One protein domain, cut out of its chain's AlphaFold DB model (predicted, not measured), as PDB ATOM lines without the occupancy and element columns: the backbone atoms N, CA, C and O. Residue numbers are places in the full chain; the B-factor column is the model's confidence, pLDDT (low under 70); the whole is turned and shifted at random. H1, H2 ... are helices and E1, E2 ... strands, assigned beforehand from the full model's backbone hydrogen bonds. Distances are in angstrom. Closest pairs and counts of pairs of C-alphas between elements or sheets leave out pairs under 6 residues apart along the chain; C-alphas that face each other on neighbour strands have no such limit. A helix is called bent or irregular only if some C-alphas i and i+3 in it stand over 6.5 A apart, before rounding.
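Overview. This is residues 54 to 162 of the 324 residues of an uncharacterized protein of Cyanobacteria bacterium UBA9579 (UniProt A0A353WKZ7). Picture a helical hairpin, H1 and H2, with the short helix H5 packed on H1; toward the end of the hairpin away from its turn, and to one side of H2, lies a small ladder of two strands, E1 and E2, with H3 packed on it. The one-turn helix H4 sits in the middle, between H2, H3 and H5, and H1 folds back on itself at a sharp kink. The printed part has 109 residues, with five named helices and two named strands in the order H1 H2 H3 E1 H4 H5 E2 along the chain; the class is mostly helix, and the sheet, order E1 - E2, is antiparallel. The whole is compact, with a radius of gyration of the C-alphas of 13.6 A and spans of 42 by 28 by 25 A.

Arrangement. Start at the sheet, where E1, residues 128 to 130, and E2, residues 156 to 161, are antiparallel neighbours at 149 degrees. Look there for N 157 and O 129, 2.8 A apart, and N 129 and O 157, 3.2 A apart, both within hydrogen-bond range. The closest C-alphas of H3, residues 108 to 123, and E1 are those of Ala 121 and Thr 129, 5.8 A apart. H4, residues 131 to 134, is the hub: it touches H3 at Ala 117 and Ser 133, whose C-alphas are the closest at 6.1 A. H4 touches H5, residues 146 to 152, with the C-alphas of Ser 132 and Leu 152 closest at 4.7 A. H2, residues 79 to 101, only just touches H4, with 3 pairs of C-alphas within 8 A, the closest those of Ala 91 and Leu 134 at 5.8 A. H2 and H3 are close but not clearly touching, about perpendicular at 86 degrees, with the C-alphas of Val 94 and Ser 110 closest at 5.8 A. H1, residues 54 to 76, makes a helical hairpin with H2: they touch at a shallow tilt of 11 degrees, opposite ways, the C-alphas of Gln 57 and Ser 96 closest at 5.7 A. H1 touches H5 too, with the C-alphas of Phe 68 and Ile 148 closest at 5.9 A. In H3 and H5 every O i to N i+4 pair is within hydrogen-bond range; in H1 10 of 19 are and in H2 17 of 19, while H4 is too short for such a pair.

Along the chain. Find C-alpha 54 at (-33.173, 7.362, 30.128), where H1 begins; it has a kink of 150 degrees near residue 61 and is irregular, C-alphas 60 and 63 being 9.0 A apart. H2 runs 33.8 A from C-alpha 79 at (-40.087, -8.555, 33.947), and it is irregular, C-alphas 80 and 83 being 7.8 A apart. H3 measures 22.4 A, and E2 runs 16.4 A to C-alpha 161 at (-49.579, 30.959, 25.829).

Size, cuts and confidence. The C-alphas farthest apart, of Pro 79 and Met 162, are 43.2 A apart. The printed part has no cut, and the link from H4 to H5, 11 residues, is long. Mean pLDDT of the printed part is 78.1; among the residues under 70 are 99 to 105 and 160 to 162.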
ATOM      1  N   ILE A  54     -32.497   7.049  28.852       77.25
ATOM      2  CA  ILE A  54     -33.173   7.362  30.128       77.25
ATOM      3  C   ILE A  54     -32.201   7.948  31.165       77.25
ATOM      4  O   ILE A  54     -32.516   8.915  31.859       77.25
ATOM      5  N   TYR A  55     -30.981   7.413  31.246       75.75
ATOM      6  CA  TYR A  55     -29.991   7.843  32.231       75.75
ATOM      7  C   TYR A  55     -29.409   9.209  31.870       75.75
ATOM      8  O   TYR A  55     -29.196  10.034  32.757       75.75
ATOM      9  N   LYS A  56     -29.257   9.511  30.575       71.50
ATOM     10  CA  LYS A  56     -28.919  10.870  30.119       71.50
ATOM     11  C   LYS A  56     -30.045  11.855  30.411       71.50
ATOM     12  O   LYS A  56     -29.787  12.932  30.941       71.50
ATOM     13  N   GLN A  57     -31.279  11.482  30.072       76.44
ATOM     14  CA  GLN A  57     -32.460  12.322  30.250       76.44
ATOM     15  C   GLN A  57     -32.691  12.631  31.731       76.44
ATOM     16  O   GLN A  57     -33.025  13.762  32.058       76.44
ATOM     17  N   SER A  58     -32.398  11.694  32.643       73.94
ATOM     18  CA  SER A  58     -32.525  11.896  34.096       73.94
ATOM     19  C   SER A  58     -31.767  13.113  34.643       73.94
ATOM     20  O   SER A  58     -32.140  13.632  35.691       73.94
ATOM     21  N   ALA A  59     -30.766  13.635  33.922       70.25
ATOM     22  CA  ALA A  59     -30.080  14.873  34.286       70.25
ATOM     23  C   ALA A  59     -31.032  16.080  34.419       70.25
ATOM     24  O   ALA A  59     -30.739  16.995  35.191       70.25
ATOM     25  N   LEU A  60     -32.178  16.074  33.723       73.31
ATOM     26  CA  LEU A  60     -33.206  17.115  33.849       73.31
ATOM     27  C   LEU A  60     -33.855  17.153  35.243       73.31
ATOM     28  O   LEU A  60     -34.321  18.207  35.652       73.31
ATOM     29  N   LEU A  61     -33.811  16.045  35.992       71.69
ATOM     30  CA  LEU A  61     -34.337  15.927  37.361       71.69
ATOM     31  C   LEU A  61     -33.386  16.528  38.418       71.69
ATOM     32  O   LEU A  61     -33.634  16.459  39.625       71.69
ATOM     33  N   GLY A  62     -32.234  17.060  37.987       70.56
ATOM     34  CA  GLY A  62     -31.260  17.721  38.847       70.56
ATOM     35  C   GLY A  62     -30.770  16.832  39.991       70.56
ATOM     36  O   GLY A  62     -30.121  15.807  39.779       70.56
ATOM     37  N   VAL A  63     -31.059  17.238  41.229       67.00
ATOM     38  CA  VAL A  63     -30.598  16.534  42.437       67.00
ATOM     39  C   VAL A  63     -31.210  15.142  42.604       67.00
ATOM     40  O   VAL A  63     -30.608  14.305  43.274       67.00
ATOM     41  N   TYR A  64     -32.357  14.872  41.972       73.00
ATOM     42  CA  TYR A  64     -33.054  13.587  42.066       73.00
ATOM     43  C   TYR A  64     -32.597  12.567  41.018       73.00
ATOM     44  O   TYR A  64     -32.998  11.407  41.081       73.00
ATOM     45  N   ALA A  65     -31.715  12.950  40.086       73.88
ATOM     46  CA  ALA A  65     -31.247  12.072  39.013       73.88
ATOM     47  C   ALA A  65     -30.654  10.750  39.540       73.88
ATOM     48  O   ALA A  65     -30.950   9.680  39.019       73.88
ATOM     49  N   GLY A  66     -29.850  10.798  40.609       69.81
ATOM     50  CA  GLY A  66     -29.239   9.593  41.185       69.81
ATOM     51  C   GLY A  66     -30.246   8.646  41.847       69.81
ATOM     52  O   GLY A  66     -30.138   7.425  41.707       69.81
ATOM     53  N   GLU A  67     -31.243   9.201  42.538       76.56
ATOM     54  CA  GLU A  67     -32.330   8.424  43.148       76.56
ATOM     55  C   GLU A  67     -33.218   7.802  42.063       76.56
ATOM     56  O   GLU A  67     -33.545   6.618  42.142       76.56
ATOM     57  N   PHE A  68     -33.497   8.556  40.994       82.12
ATOM     58  CA  PHE A  68     -34.258   8.086  39.840       82.12
ATOM     59  C   PHE A  68     -33.564   6.915  39.145       82.12
ATOM     60  O   PHE A  68     -34.189   5.879  38.943       82.12
ATOM     61  N   ILE A  69     -32.269   7.038  38.824       82.00
ATOM     62  CA  ILE A  69     -31.493   5.968  38.169       82.00
ATOM     63  C   ILE A  69     -31.528   4.690  39.014       82.00
ATOM     64  O   ILE A  69     -31.705   3.595  38.484       82.00
ATOM     65  N   THR A  70     -31.382   4.830  40.333       81.75
ATOM     66  CA  THR A  70     -31.385   3.687  41.253       81.75
ATOM     67  C   THR A  70     -32.739   2.980  41.257       81.75
ATOM     68  O   THR A  70     -32.785   1.758  41.123       81.75
ATOM     69  N   ALA A  71     -33.838   3.732  41.370       83.88
ATOM     70  CA  ALA A  71     -35.187   3.171  41.348       83.88
ATOM     71  C   ALA A  71     -35.538   2.566  39.977       83.88
ATOM     72  O   ALA A  71     -36.074   1.461  39.907       83.88
ATOM     73  N   PHE A  72     -35.172   3.243  38.887       86.06
ATOM     74  CA  PHE A  72     -35.421   2.779  37.524       86.06
ATOM     75  C   PHE A  72     -34.689   1.475  37.208       86.06
ATOM     76  O   PHE A  72     -35.281   0.590  36.603       86.06
ATOM     77  N   ARG A  73     -33.441   1.309  37.664       85.25
ATOM     78  CA  ARG A  73     -32.684   0.067  37.446       85.25
ATOM     79  C   ARG A  73     -33.345  -1.136  38.127       85.25
ATOM     80  O   ARG A  73     -33.426  -2.202  37.532       85.25
ATOM     81  N   VAL A  74     -33.879  -0.951  39.336       84.12
ATOM     82  CA  VAL A  74     -34.653  -1.997  40.031       84.12
ATOM     83  C   VAL A  74     -35.920  -2.355  39.249       84.12
ATOM     84  O   VAL A  74     -36.271  -3.527  39.159       84.12
ATOM     85  N   LEU A  75     -36.587  -1.357  38.662       85.25
ATOM     86  CA  LEU A  75     -37.786  -1.556  37.849       85.25
ATOM     87  C   LEU A  75     -37.479  -2.269  36.518       85.25
ATOM     88  O   LEU A  75     -38.234  -3.135  36.092       85.25
ATOM     89  N   GLU A  76     -36.364  -1.922  35.872       85.38
ATOM     90  CA  GLU A  76     -35.906  -2.506  34.603       85.38
ATOM     91  C   GLU A  76     -35.546  -3.995  34.742       85.38
ATOM     92  O   GLU A  76     -35.726  -4.774  33.805       85.38
ATOM     93  N   GLU A  77     -35.090  -4.408  35.925       85.44
ATOM     94  CA  GLU A  77     -34.784  -5.803  36.250       85.44
ATOM     95  C   GLU A  77     -36.033  -6.655  36.555       85.44
ATOM     96  O   GLU A  77     -35.925  -7.884  36.597       85.44
ATOM     97  N   ASP A  78     -37.214  -6.044  36.733       83.25
ATOM     98  CA  ASP A  78     -38.482  -6.741  36.974       83.25
ATOM     99  C   ASP A  78     -39.255  -6.985  35.658       83.25
ATOM    100  O   ASP A  78     -39.835  -6.057  35.083       83.25
ATOM    101  N   PRO A  79     -39.364  -8.242  35.178       82.88
ATOM    102  CA  PRO A  79     -40.087  -8.555  33.947       82.88
ATOM    103  C   PRO A  79     -41.580  -8.217  34.006       82.88
ATOM    104  O   PRO A  79     -42.206  -8.041  32.962       82.88
ATOM    105  N   SER A  80     -42.169  -8.156  35.204       83.75
ATOM    106  CA  SER A  80     -43.578  -7.800  35.387       83.75
ATOM    107  C   SER A  80     -43.839  -6.298  35.248       83.75
ATOM    108  O   SER A  80     -44.973  -5.899  34.992       83.75
ATOM    109  N   ALA A  81     -42.787  -5.477  35.326       84.75
ATOM    110  CA  ALA A  81     -42.856  -4.026  35.219       84.75
ATOM    111  C   ALA A  81     -42.528  -3.493  33.811       84.75
ATOM    112  O   ALA A  81     -42.488  -2.278  33.616       84.75
ATOM    113  N   SER A  82     -42.335  -4.362  32.807       84.00
ATOM    114  CA  SER A  82     -41.866  -3.965  31.468       84.00
ATOM    115  C   SER A  82     -42.730  -2.888  30.797       84.00
ATOM    116  O   SER A  82     -42.207  -2.028  30.095       84.00
ATOM    117  N   GLY A  83     -44.049  -2.911  31.024       84.31
ATOM    118  CA  GLY A  83     -44.962  -1.877  30.525       84.31
ATOM    119  C   GLY A  83     -44.717  -0.506  31.164       84.31
ATOM    120  O   GLY A  83     -44.644   0.492  30.454       84.31
ATOM    121  N   CYS A  84     -44.511  -0.468  32.484       86.31
ATOM    122  CA  CYS A  84     -44.206   0.768  33.205       86.31
ATOM    123  C   CYS A  84     -42.798   1.296  32.871       86.31
ATOM    124  O   CYS A  84     -42.601   2.500  32.741       86.31
ATOM    125  N   VAL A  85     -41.820   0.411  32.648       87.50
ATOM    126  CA  VAL A  85     -40.467   0.793  32.205       87.50
ATOM    127  C   VAL A  85     -40.513   1.570  30.885       87.50
ATOM    128  O   VAL A  85     -39.905   2.636  30.777       87.50
ATOM    129  N   GLU A  86     -41.242   1.069  29.885       87.31
ATOM    130  CA  GLU A  86     -41.384   1.754  28.591       87.31
ATOM    131  C   GLU A  86     -42.160   3.069  28.713       87.31
ATOM    132  O   GLU A  86     -41.834   4.064  28.067       87.31
ATOM    133  N   GLU A  87     -43.153   3.114  29.592       86.62
ATOM    134  CA  GLU A  87     -43.892   4.336  29.879       86.62
ATOM    135  C   GLU A  87     -43.020   5.422  30.521       86.62
ATOM    136  O   GLU A  87     -43.038   6.570  30.071       86.62
ATOM    137  N   ILE A  88     -42.189   5.059  31.499       87.94
ATOM    138  CA  ILE A  88     -41.234   5.978  32.126       87.94
ATOM    139  C   ILE A  88     -40.202   6.469  31.102       87.94
ATOM    140  O   ILE A  88     -39.883   7.659  31.088       87.94
ATOM    141  N   LYS A  89     -39.720   5.599  30.200       87.94
ATOM    142  CA  LYS A  89     -38.853   6.007  29.075       87.94
ATOM    143  C   LYS A  89     -39.522   7.045  28.186       87.94
ATOM    144  O   LYS A  89     -38.913   8.068  27.872       87.94
ATOM    145  N   ASN A  90     -40.780   6.816  27.831       86.75
ATOM    146  CA  ASN A  90     -41.543   7.754  27.020       86.75
ATOM    147  C   ASN A  90     -41.742   9.092  27.740       86.75
ATOM    148  O   ASN A  90     -41.481  10.137  27.149       86.75
ATOM    149  N   ALA A  91     -42.134   9.077  29.017       86.38
ATOM    150  CA  ALA A  91     -42.297  10.292  29.812       86.38
ATOM    151  C   ALA A  91     -40.984  11.087  29.907       86.38
ATOM    152  O   ALA A  91     -40.967  12.283  29.623       86.38
ATOM    153  N   MET A  92     -39.861  10.432  30.208       84.88
ATOM    154  CA  MET A  92     -38.554  11.096  30.279       84.88
ATOM    155  C   MET A  92     -38.094  11.666  28.934       84.88
ATOM    156  O   MET A  92     -37.506  12.749  28.905       84.88
ATOM    157  N   SER A  93     -38.410  11.000  27.821       84.25
ATOM    158  CA  SER A  93     -38.137  11.527  26.483       84.25
ATOM    159  C   SER A  93     -38.933  12.802  26.199       84.25
ATOM    160  O   SER A  93     -38.368  13.770  25.686       84.25
ATOM    161  N   VAL A  94     -40.217  12.832  26.576       84.19
ATOM    162  CA  VAL A  94     -41.075  14.024  26.468       84.19
ATOM    163  C   VAL A  94     -40.493  15.175  27.290       84.19
ATOM    164  O   VAL A  94     -40.281  16.268  26.767       84.19
ATOM    165  N   LEU A  95     -40.165  14.922  28.562       83.50
ATOM    166  CA  LEU A  95     -39.592  15.928  29.463       83.50
ATOM    167  C   LEU A  95     -38.251  16.462  28.945       83.50
ATOM    168  O   LEU A  95     -37.992  17.665  28.992       83.50
ATOM    169  N   SER A  96     -37.398  15.581  28.422       77.25
ATOM    170  CA  SER A  96     -36.105  15.983  27.874       77.25
ATOM    171  C   SER A  96     -36.259  16.933  26.691       77.25
ATOM    172  O   SER A  96     -35.501  17.897  26.622       77.25
ATOM    173  N   GLY A  97     -37.229  16.692  25.803       75.00
ATOM    174  CA  GLY A  97     -37.523  17.588  24.682       75.00
ATOM    175  C   GLY A  97     -37.885  18.997  25.156       75.00
ATOM    176  O   GLY A  97     -37.304  19.973  24.688       75.00
ATOM    177  N   ILE A  98     -38.744  19.110  26.177       76.12
ATOM    178  CA  ILE A  98     -39.143  20.410  26.745       76.12
ATOM    179  C   ILE A  98     -37.914  21.202  27.229       76.12
ATOM    180  O   ILE A  98     -37.826  22.411  27.007       76.12
ATOM    181  N   ASN A  99     -36.961  20.534  27.890       67.69
ATOM    182  CA  ASN A  99     -35.787  21.181  28.482       67.69
ATOM    183  C   ASN A  99     -34.736  21.622  27.444       67.69
ATOM    184  O   ASN A  99     -33.998  22.576  27.687       67.69
ATOM    185  N   THR A 100     -34.627  20.934  26.305       59.34
ATOM    186  CA  THR A 100     -33.564  21.199  25.321       59.34
ATOM    187  C   THR A 100     -33.927  22.240  24.271       59.34
ATOM    188  O   THR A 100     -33.039  22.959  23.816       59.34
ATOM    189  N   THR A 101     -35.194  22.318  23.868       55.75
ATOM    190  CA  THR A 101     -35.587  23.014  22.628       55.75
ATOM    191  C   THR A 101     -36.750  23.988  22.812       55.75
ATOM    192  O   THR A 101     -37.060  24.742  21.896       55.75
ATOM    193  N   GLY A 102     -37.382  24.029  23.992       59.72
ATOM    194  CA  GLY A 102     -38.701  24.649  24.130       59.72
ATOM    195  C   GLY A 102     -39.782  23.808  23.440       59.72
ATOM    196  O   GLY A 102     -39.524  22.693  22.989       59.72
ATOM    197  N   SER A 103     -41.012  24.316  23.388       60.66
ATOM    198  CA  SER A 103     -42.163  23.614  22.799       60.66
ATOM    199  C   SER A 103     -42.068  23.400  21.288       60.66
ATOM    200  O   SER A 103     -42.695  22.462  20.830       60.66
ATOM    201  N   SER A 104     -41.280  24.199  20.558       59.97
ATOM    202  CA  SER A 104     -41.254  24.318  19.085       59.97
ATOM    203  C   SER A 104     -40.609  23.167  18.300       59.97
ATOM    204  O   SER A 104     -40.441  23.278  17.087       59.97
ATOM    205  N   GLU A 105     -40.159  22.112  18.978       66.69
ATOM    206  CA  GLU A 105     -39.590  20.921  18.325       66.69
ATOM    207  C   GLU A 105     -40.090  19.613  18.968       66.69
ATOM    208  O   GLU A 105     -39.460  18.556  18.841       66.69
ATOM    209  N   LEU A 106     -41.207  19.662  19.702       74.75
ATOM    210  CA  LEU A 106     -41.779  18.465  20.313       74.75
ATOM    211  C   LEU A 106     -42.490  17.628  19.246       74.75
ATOM    212  O   LEU A 106     -43.124  18.143  18.331       74.75
ATOM    213  N   SER A 107     -42.445  16.297  19.372       81.69
ATOM    214  CA  SER A 107     -43.292  15.473  18.507       81.69
ATOM    215  C   SER A 107     -44.770  15.779  18.779       81.69
ATOM    216  O   SER A 107     -45.154  16.020  19.925       81.69
ATOM    217  N   LYS A 108     -45.615  15.707  17.743       78.94
ATOM    218  CA  LYS A 108     -47.070  15.927  17.860       78.94
ATOM    219  C   LYS A 108     -47.693  15.105  18.993       78.94
ATOM    220  O   LYS A 108     -48.443  15.629  19.805       78.94
ATOM    221  N   GLU A 109     -47.307  13.835  19.091       81.56
ATOM    222  CA  GLU A 109     -47.748  12.923  20.152       81.56
ATOM    223  C   GLU A 109     -47.329  13.400  21.552       81.56
ATOM    224  O   GLU A 109     -48.096  13.287  22.507       81.56
ATOM    225  N   SER A 110     -46.121  13.955  21.688       82.75
ATOM    226  CA  SER A 110     -45.635  14.513  22.955       82.75
ATOM    227  C   SER A 110     -46.419  15.762  23.343       82.75
ATOM    228  O   SER A 110     -46.817  15.902  24.500       82.75
ATOM    229  N   LEU A 111     -46.675  16.648  22.377       79.88
ATOM    230  CA  LEU A 111     -47.444  17.871  22.586       79.88
ATOM    231  C   LEU A 111     -48.880  17.558  23.023       79.88
ATOM    232  O   LEU A 111     -49.340  18.101  24.024       79.88
ATOM    233  N   VAL A 112     -49.555  16.627  22.342       81.81
ATOM    234  CA  VAL A 112     -50.909  16.176  22.705       81.81
ATOM    235  C   VAL A 112     -50.944  15.598  24.121       81.81
ATOM    236  O   VAL A 112     -51.806  15.980  24.914       81.81
ATOM    237  N   LYS A 113     -49.979  14.741  24.485       84.69
ATOM    238  CA  LYS A 113     -49.885  14.189  25.849       84.69
ATOM    239  C   LYS A 113     -49.742  15.280  26.910       84.69
ATOM    240  O   LYS A 113     -50.412  15.216  27.940       84.69
ATOM    241  N   ILE A 114     -48.905  16.287  26.659       84.00
ATOM    242  CA  ILE A 114     -48.715  17.415  27.580       84.00
ATOM    243  C   ILE A 114     -50.008  18.227  27.712       84.00
ATOM    244  O   ILE A 114     -50.452  18.480  28.832       84.00
ATOM    245  N   VAL A 115     -50.636  18.599  26.590       82.62
ATOM    246  CA  VAL A 115     -51.897  19.363  26.585       82.62
ATOM    247  C   VAL A 115     -52.998  18.602  27.324       82.62
ATOM    248  O   VAL A 115     -53.719  19.205  28.115       82.62
ATOM    249  N   SER A 116     -53.089  17.282  27.144       85.44
ATOM    250  CA  SER A 116     -54.053  16.442  27.859       85.44
ATOM    251  C   SER A 116     -53.812  16.448  29.375       85.44
ATOM    252  O   SER A 116     -54.720  16.782  30.138       85.44
ATOM    253  N   ALA A 117     -52.570  16.219  29.824       85.56
ATOM    254  CA  ALA A 117     -52.218  16.232  31.249       85.56
ATOM    255  C   ALA A 117     -52.478  17.593  31.931       85.56
ATOM    256  O   ALA A 117     -52.770  17.662  33.129       85.56
ATOM    257  N   LEU A 118     -52.376  18.689  31.176       82.06
ATOM    258  CA  LEU A 118     -52.713  20.035  31.643       82.06
ATOM    259  C   LEU A 118     -54.213  20.324  31.590       82.06
ATOM    260  O   LEU A 118     -54.723  21.018  32.466       82.06
ATOM    261  N   GLY A 119     -54.927  19.780  30.606       82.88
ATOM    262  CA  GLY A 119     -56.385  19.803  30.562       82.88
ATOM    263  C   GLY A 119     -56.991  19.143  31.799       82.88
ATOM    264  O   GLY A 119     -57.885  19.719  32.418       82.88
ATOM    265  N   ASP A 120     -56.440  18.005  32.228       84.94
ATOM    266  CA  ASP A 120     -56.843  17.320  33.464       84.94
ATOM    267  C   ASP A 120     -56.580  18.148  34.716       84.94
ATOM    268  O   ASP A 120     -57.458  18.304  35.573       84.94
ATOM    269  N   ALA A 121     -55.398  18.762  34.796       81.31
ATOM    270  CA  ALA A 121     -55.108  19.707  35.862       81.31
ATOM    271  C   ALA A 121     -56.126  20.863  35.863       81.31
ATOM    272  O   ALA A 121     -56.665  21.205  36.919       81.31
ATOM    273  N   ASN A 122     -56.468  21.413  34.694       80.88
ATOM    274  CA  ASN A 122     -57.372  22.556  34.579       80.88
ATOM    275  C   ASN A 122     -58.818  22.196  34.943       80.88
ATOM    276  O   ASN A 122     -59.507  22.985  35.597       80.88
ATOM    277  N   LEU A 123     -59.257  20.970  34.646       82.12
ATOM    278  CA  LEU A 123     -60.519  20.432  35.157       82.12
ATOM    279  C   LEU A 123     -60.546  20.414  36.691       82.12
ATOM    280  O   LEU A 123     -61.558  20.820  37.269       82.12
ATOM    281  N   SER A 124     -59.427  20.054  37.330       81.06
ATOM    282  CA  SER A 124     -59.257  20.043  38.791       81.06
ATOM    283  C   SER A 124     -59.011  21.423  39.432       81.06
ATOM    284  O   SER A 124     -58.937  21.522  40.655       81.06
ATOM    285  N   GLY A 125     -58.927  22.491  38.629       75.62
ATOM    286  CA  GLY A 125     -58.714  23.868  39.099       75.62
ATOM    287  C   GLY A 125     -57.247  24.307  39.178       75.62
ATOM    288  O   GLY A 125     -56.960  25.366  39.728       75.62
ATOM    289  N   SER A 126     -56.317  23.525  38.623       77.69
ATOM    290  CA  SER A 126     -54.895  23.871  38.520       77.69
ATOM    291  C   SER A 126     -54.496  24.145  37.070       77.69
ATOM    292  O   SER A 126     -54.877  23.415  36.170       77.69
ATOM    293  N   TYR A 127     -53.662  25.149  36.820       70.94
ATOM    294  CA  TYR A 127     -53.069  25.380  35.490       70.94
ATOM    295  C   TYR A 127     -51.682  24.733  35.334       70.94
ATOM    296  O   TYR A 127     -51.027  24.890  34.310       70.94
ATOM    297  N   ASN A 128     -51.219  24.008  36.355       77.94
ATOM    298  CA  ASN A 128     -49.950  23.287  36.342       77.94
ATOM    299  C   ASN A 128     -50.199  21.803  36.621       77.94
ATOM    300  O   ASN A 128     -51.097  21.458  37.394       77.94
ATOM    301  N   THR A 129     -49.361  20.942  36.055       82.88
ATOM    302  CA  THR A 129     -49.368  19.503  36.332       82.88
ATOM    303  C   THR A 129     -47.956  19.036  36.664       82.88
ATOM    304  O   THR A 129     -46.981  19.718  36.343       82.88
ATOM    305  N   ASN A 130     -47.831  17.892  37.323       85.38
ATOM    306  CA  ASN A 130     -46.526  17.306  37.602       85.38
ATOM    307  C   ASN A 130     -46.091  16.395  36.452       85.38
ATOM    308  O   ASN A 130     -46.925  15.853  35.728       85.38
ATOM    309  N   ALA A 131     -44.789  16.153  36.321       81.88
ATOM    310  CA  ALA A 131     -44.261  15.220  35.330       81.88
ATOM    311  C   ALA A 131     -44.767  13.782  35.531       81.88
ATOM    312  O   ALA A 131     -44.892  13.033  34.565       81.88
ATOM    313  N   SER A 132     -45.128  13.416  36.765       84.69
ATOM    314  CA  SER A 132     -45.760  12.129  37.075       84.69
ATOM    315  C   SER A 132     -47.103  11.939  36.369       84.69
ATOM    316  O   SER A 132     -47.487  10.809  36.104       84.69
ATOM    317  N   SER A 133     -47.806  13.023  36.020       84.62
ATOM    318  CA  SER A 133     -49.089  12.967  35.307       84.62
ATOM    319  C   SER A 133     -48.957  12.482  33.859       84.62
ATOM    320  O   SER A 133     -49.965  12.232  33.208       84.62
ATOM    321  N   LEU A 134     -47.730  12.360  33.339       84.25
ATOM    322  CA  LEU A 134     -47.463  11.723  32.047       84.25
ATOM    323  C   LEU A 134     -47.471  10.187  32.131       84.25
ATOM    324  O   LEU A 134     -47.392   9.531  31.092       84.25
ATOM    325  N   LEU A 135     -47.541   9.622  33.342       85.25
ATOM    326  CA  LEU A 135     -47.651   8.189  33.589       85.25
ATOM    327  C   LEU A 135     -49.128   7.788  33.734       85.25
ATOM    328  O   LEU A 135     -49.924   8.477  34.373       85.25
ATOM    329  N   THR A 136     -49.499   6.654  33.152       79.38
ATOM    330  CA  THR A 136     -50.826   6.042  33.233       79.38
ATOM    331  C   THR A 136     -50.929   5.092  34.427       79.38
ATOM    332  O   THR A 136     -49.962   4.800  35.135       79.38
ATOM    333  N   SER A 137     -52.121   4.519  34.621       69.81
ATOM    334  CA  SER A 137     -52.384   3.495  35.641       69.81
ATOM    335  C   SER A 137     -51.528   2.230  35.505       69.81
ATOM    336  O   SER A 137     -51.533   1.396  36.410       69.81
ATOM    337  N   THR A 138     -50.817   2.057  34.387       72.38
ATOM    338  CA  THR A 138     -49.899   0.933  34.176       72.38
ATOM    339  C   THR A 138     -48.760   0.954  35.196       72.38
ATOM    340  O   THR A 138     -48.407  -0.101  35.726       72.38
ATOM    341  N   CYS A 139     -48.255   2.138  35.558       74.38
ATOM    342  CA  CYS A 139     -47.245   2.293  36.606       74.38
ATOM    343  C   CYS A 139     -47.806   2.199  38.032       74.38
ATOM    344  O   CYS A 139     -47.202   1.525  38.865       74.38
ATOM    345  N   GLY A 140     -49.010   2.724  38.288       63.78
ATOM    346  CA  GLY A 140     -49.608   2.764  39.633       63.78
ATOM    347  C   GLY A 140     -49.969   1.402  40.257       63.78
ATOM    348  O   GLY A 140     -50.459   1.342  41.383       63.78
ATOM    349  N   SER A 141     -49.757   0.294  39.538       64.19
ATOM    350  CA  SER A 141     -49.938  -1.075  40.045       64.19
ATOM    351  C   SER A 141     -48.627  -1.773  40.444       64.19
ATOM    352  O   SER A 141     -48.660  -2.900  40.944       64.19
ATOM    353  N   ILE A 142     -47.478  -1.110  40.258       77.25
ATOM    354  CA  ILE A 142     -46.139  -1.658  40.493       77.25
ATOM    355  C   ILE A 142     -45.497  -0.947  41.688       77.25
ATOM    356  O   ILE A 142     -45.098   0.205  41.588       77.25
ATOM    357  N   ALA A 143     -45.299  -1.653  42.806       68.69
ATOM    358  CA  ALA A 143     -44.724  -1.072  44.033       68.69
ATOM    359  C   ALA A 143     -43.309  -0.471  43.853       68.69
ATOM    360  O   ALA A 143     -42.865   0.346  44.655       68.69
ATOM    361  N   GLY A 144     -42.576  -0.881  42.811       68.56
ATOM    362  CA  GLY A 144     -41.284  -0.287  42.449       68.56
ATOM    363  C   GLY A 144     -41.389   1.080  41.758       68.56
ATOM    364  O   GLY A 144     -40.409   1.824  41.744       68.56
ATOM    365  N   ALA A 145     -42.556   1.429  41.207       78.44
ATOM    366  CA  ALA A 145     -42.783   2.683  40.493       78.44
ATOM    367  C   ALA A 145     -43.031   3.867  41.441       78.44
ATOM    368  O   ALA A 145     -42.679   4.988  41.086       78.44
ATOM    369  N   ASP A 146     -43.506   3.628  42.671       79.94
ATOM    370  CA  ASP A 146     -43.819   4.666  43.671       79.94
ATOM    371  C   ASP A 146     -42.671   5.667  43.890       79.94
ATOM    372  O   ASP A 146     -42.878   6.873  44.035       79.94
ATOM    373  N   SER A 147     -41.426   5.175  43.899       81.50
ATOM    374  CA  SER A 147     -40.242   6.027  44.080       81.50
ATOM    375  C   SER A 147     -39.989   6.925  42.867       81.50
ATOM    376  O   SER A 147     -39.602   8.080  43.019       81.50
ATOM    377  N   ILE A 148     -40.233   6.410  41.662       84.19
ATOM    378  CA  ILE A 148     -40.088   7.159  40.410       84.19
ATOM    379  C   ILE A 148     -41.207   8.188  40.288       84.19
ATOM    380  O   ILE A 148     -40.934   9.353  40.003       84.19
ATOM    381  N   GLU A 149     -42.445   7.785  40.569       84.31
ATOM    382  CA  GLU A 149     -43.598   8.678  40.613       84.31
ATOM    383  C   GLU A 149     -43.350   9.819  41.598       84.31
ATOM    384  O   GLU A 149     -43.467  10.985  41.222       84.31
ATOM    385  N   SER A 150     -42.887   9.517  42.815       82.69
ATOM    386  CA  SER A 150     -42.543  10.541  43.804       82.69
ATOM    387  C   SER A 150     -41.470  11.509  43.301       82.69
ATOM    388  O   SER A 150     -41.575  12.705  43.565       82.69
ATOM    389  N   ILE A 151     -40.460  11.048  42.565       79.69
ATOM    390  CA  ILE A 151     -39.446  11.943  41.992       79.69
ATOM    391  C   ILE A 151     -40.074  12.847  40.928       79.69
ATOM    392  O   ILE A 151     -39.909  14.065  40.993       79.69
ATOM    393  N   LEU A 152     -40.848  12.275  40.005       83.56
ATOM    394  CA  LEU A 152     -41.510  13.014  38.929       83.56
ATOM    395  C   LEU A 152     -42.598  13.970  39.440       83.56
ATOM    396  O   LEU A 152     -42.873  14.975  38.790       83.56
ATOM    397  N   THR A 153     -43.187  13.727  40.617       82.88
ATOM    398  CA  THR A 153     -44.125  14.683  41.232       82.88
ATOM    399  C   THR A 153     -43.474  16.015  41.612       82.88
ATOM    400  O   THR A 153     -44.175  17.010  41.763       82.88
ATOM    401  N   ASN A 154     -42.145  16.058  41.757       75.50
ATOM    402  CA  ASN A 154     -41.427  17.285  42.107       75.50
ATOM    403  C   ASN A 154     -41.153  18.194  40.903       75.50
ATOM    404  O   ASN A 154     -40.843  19.371  41.093       75.50
ATOM    405  N   GLU A 155     -41.244  17.657  39.689       74.94
ATOM    406  CA  GLU A 155     -41.043  18.417  38.461       74.94
ATOM    407  C   GLU A 155     -42.383  18.939  37.953       74.94
ATOM    408  O   GLU A 155     -43.303  18.170  37.664       74.94
ATOM    409  N   LEU A 156     -42.489  20.262  37.834       75.75
ATOM    410  CA  LEU A 156     -43.712  20.929  37.398       75.75
ATOM    411  C   LEU A 156     -43.649  21.227  35.901       75.75
ATOM    412  O   LEU A 156     -42.761  21.947  35.436       75.75
ATOM    413  N   ILE A 157     -44.647  20.743  35.167       77.31
ATOM    414  CA  ILE A 157     -44.900  21.109  33.777       77.31
ATOM    415  C   ILE A 157     -45.869  22.286  33.766       77.31
ATOM    416  O   ILE A 157     -46.962  22.236  34.341       77.31
ATOM    417  N   LYS A 158     -45.461  23.347  33.076       73.00
ATOM    418  CA  LYS A 158     -46.288  24.520  32.817       73.00
ATOM    419  C   LYS A 158     -46.460  24.699  31.326       73.00
ATOM    420  O   LYS A 158     -45.478  24.644  30.588       73.00
ATOM    421  N   LEU A 159     -47.684  24.976  30.912       70.88
ATOM    422  CA  LEU A 159     -47.983  25.467  29.580       70.88
ATOM    423  C   LEU A 159     -48.523  26.870  29.723       70.88
ATOM    424  O   LEU A 159     -49.322  27.157  30.608       70.88
ATOM    425  N   ASP A 160     -48.007  27.728  28.873       66.31
ATOM    426  CA  ASP A 160     -48.255  29.150  28.888       66.31
ATOM    427  C   ASP A 160     -48.503  29.547  27.442       66.31
ATOM    428  O   ASP A 160     -47.798  29.061  26.556       66.31
ATOM    429  N   LEU A 161     -49.494  30.382  27.167       60.97
ATOM    430  CA  LEU A 161     -49.579  30.959  25.829       60.97
ATOM    431  C   LEU A 161     -48.502  32.038  25.752       60.97
ATOM    432  O   LEU A 161     -48.309  32.811  26.686       60.97
ATOM    433  N   MET A 162     -47.729  32.057  24.672       54.47
ATOM    434  CA  MET A 162     -46.716  33.079  24.495       54.47
ATOM    435  C   MET A 162     -47.408  34.434  24.360       54.47
ATOM    436  O   MET A 162     -47.898  34.776  23.293       54.47
TER     437      MET A 162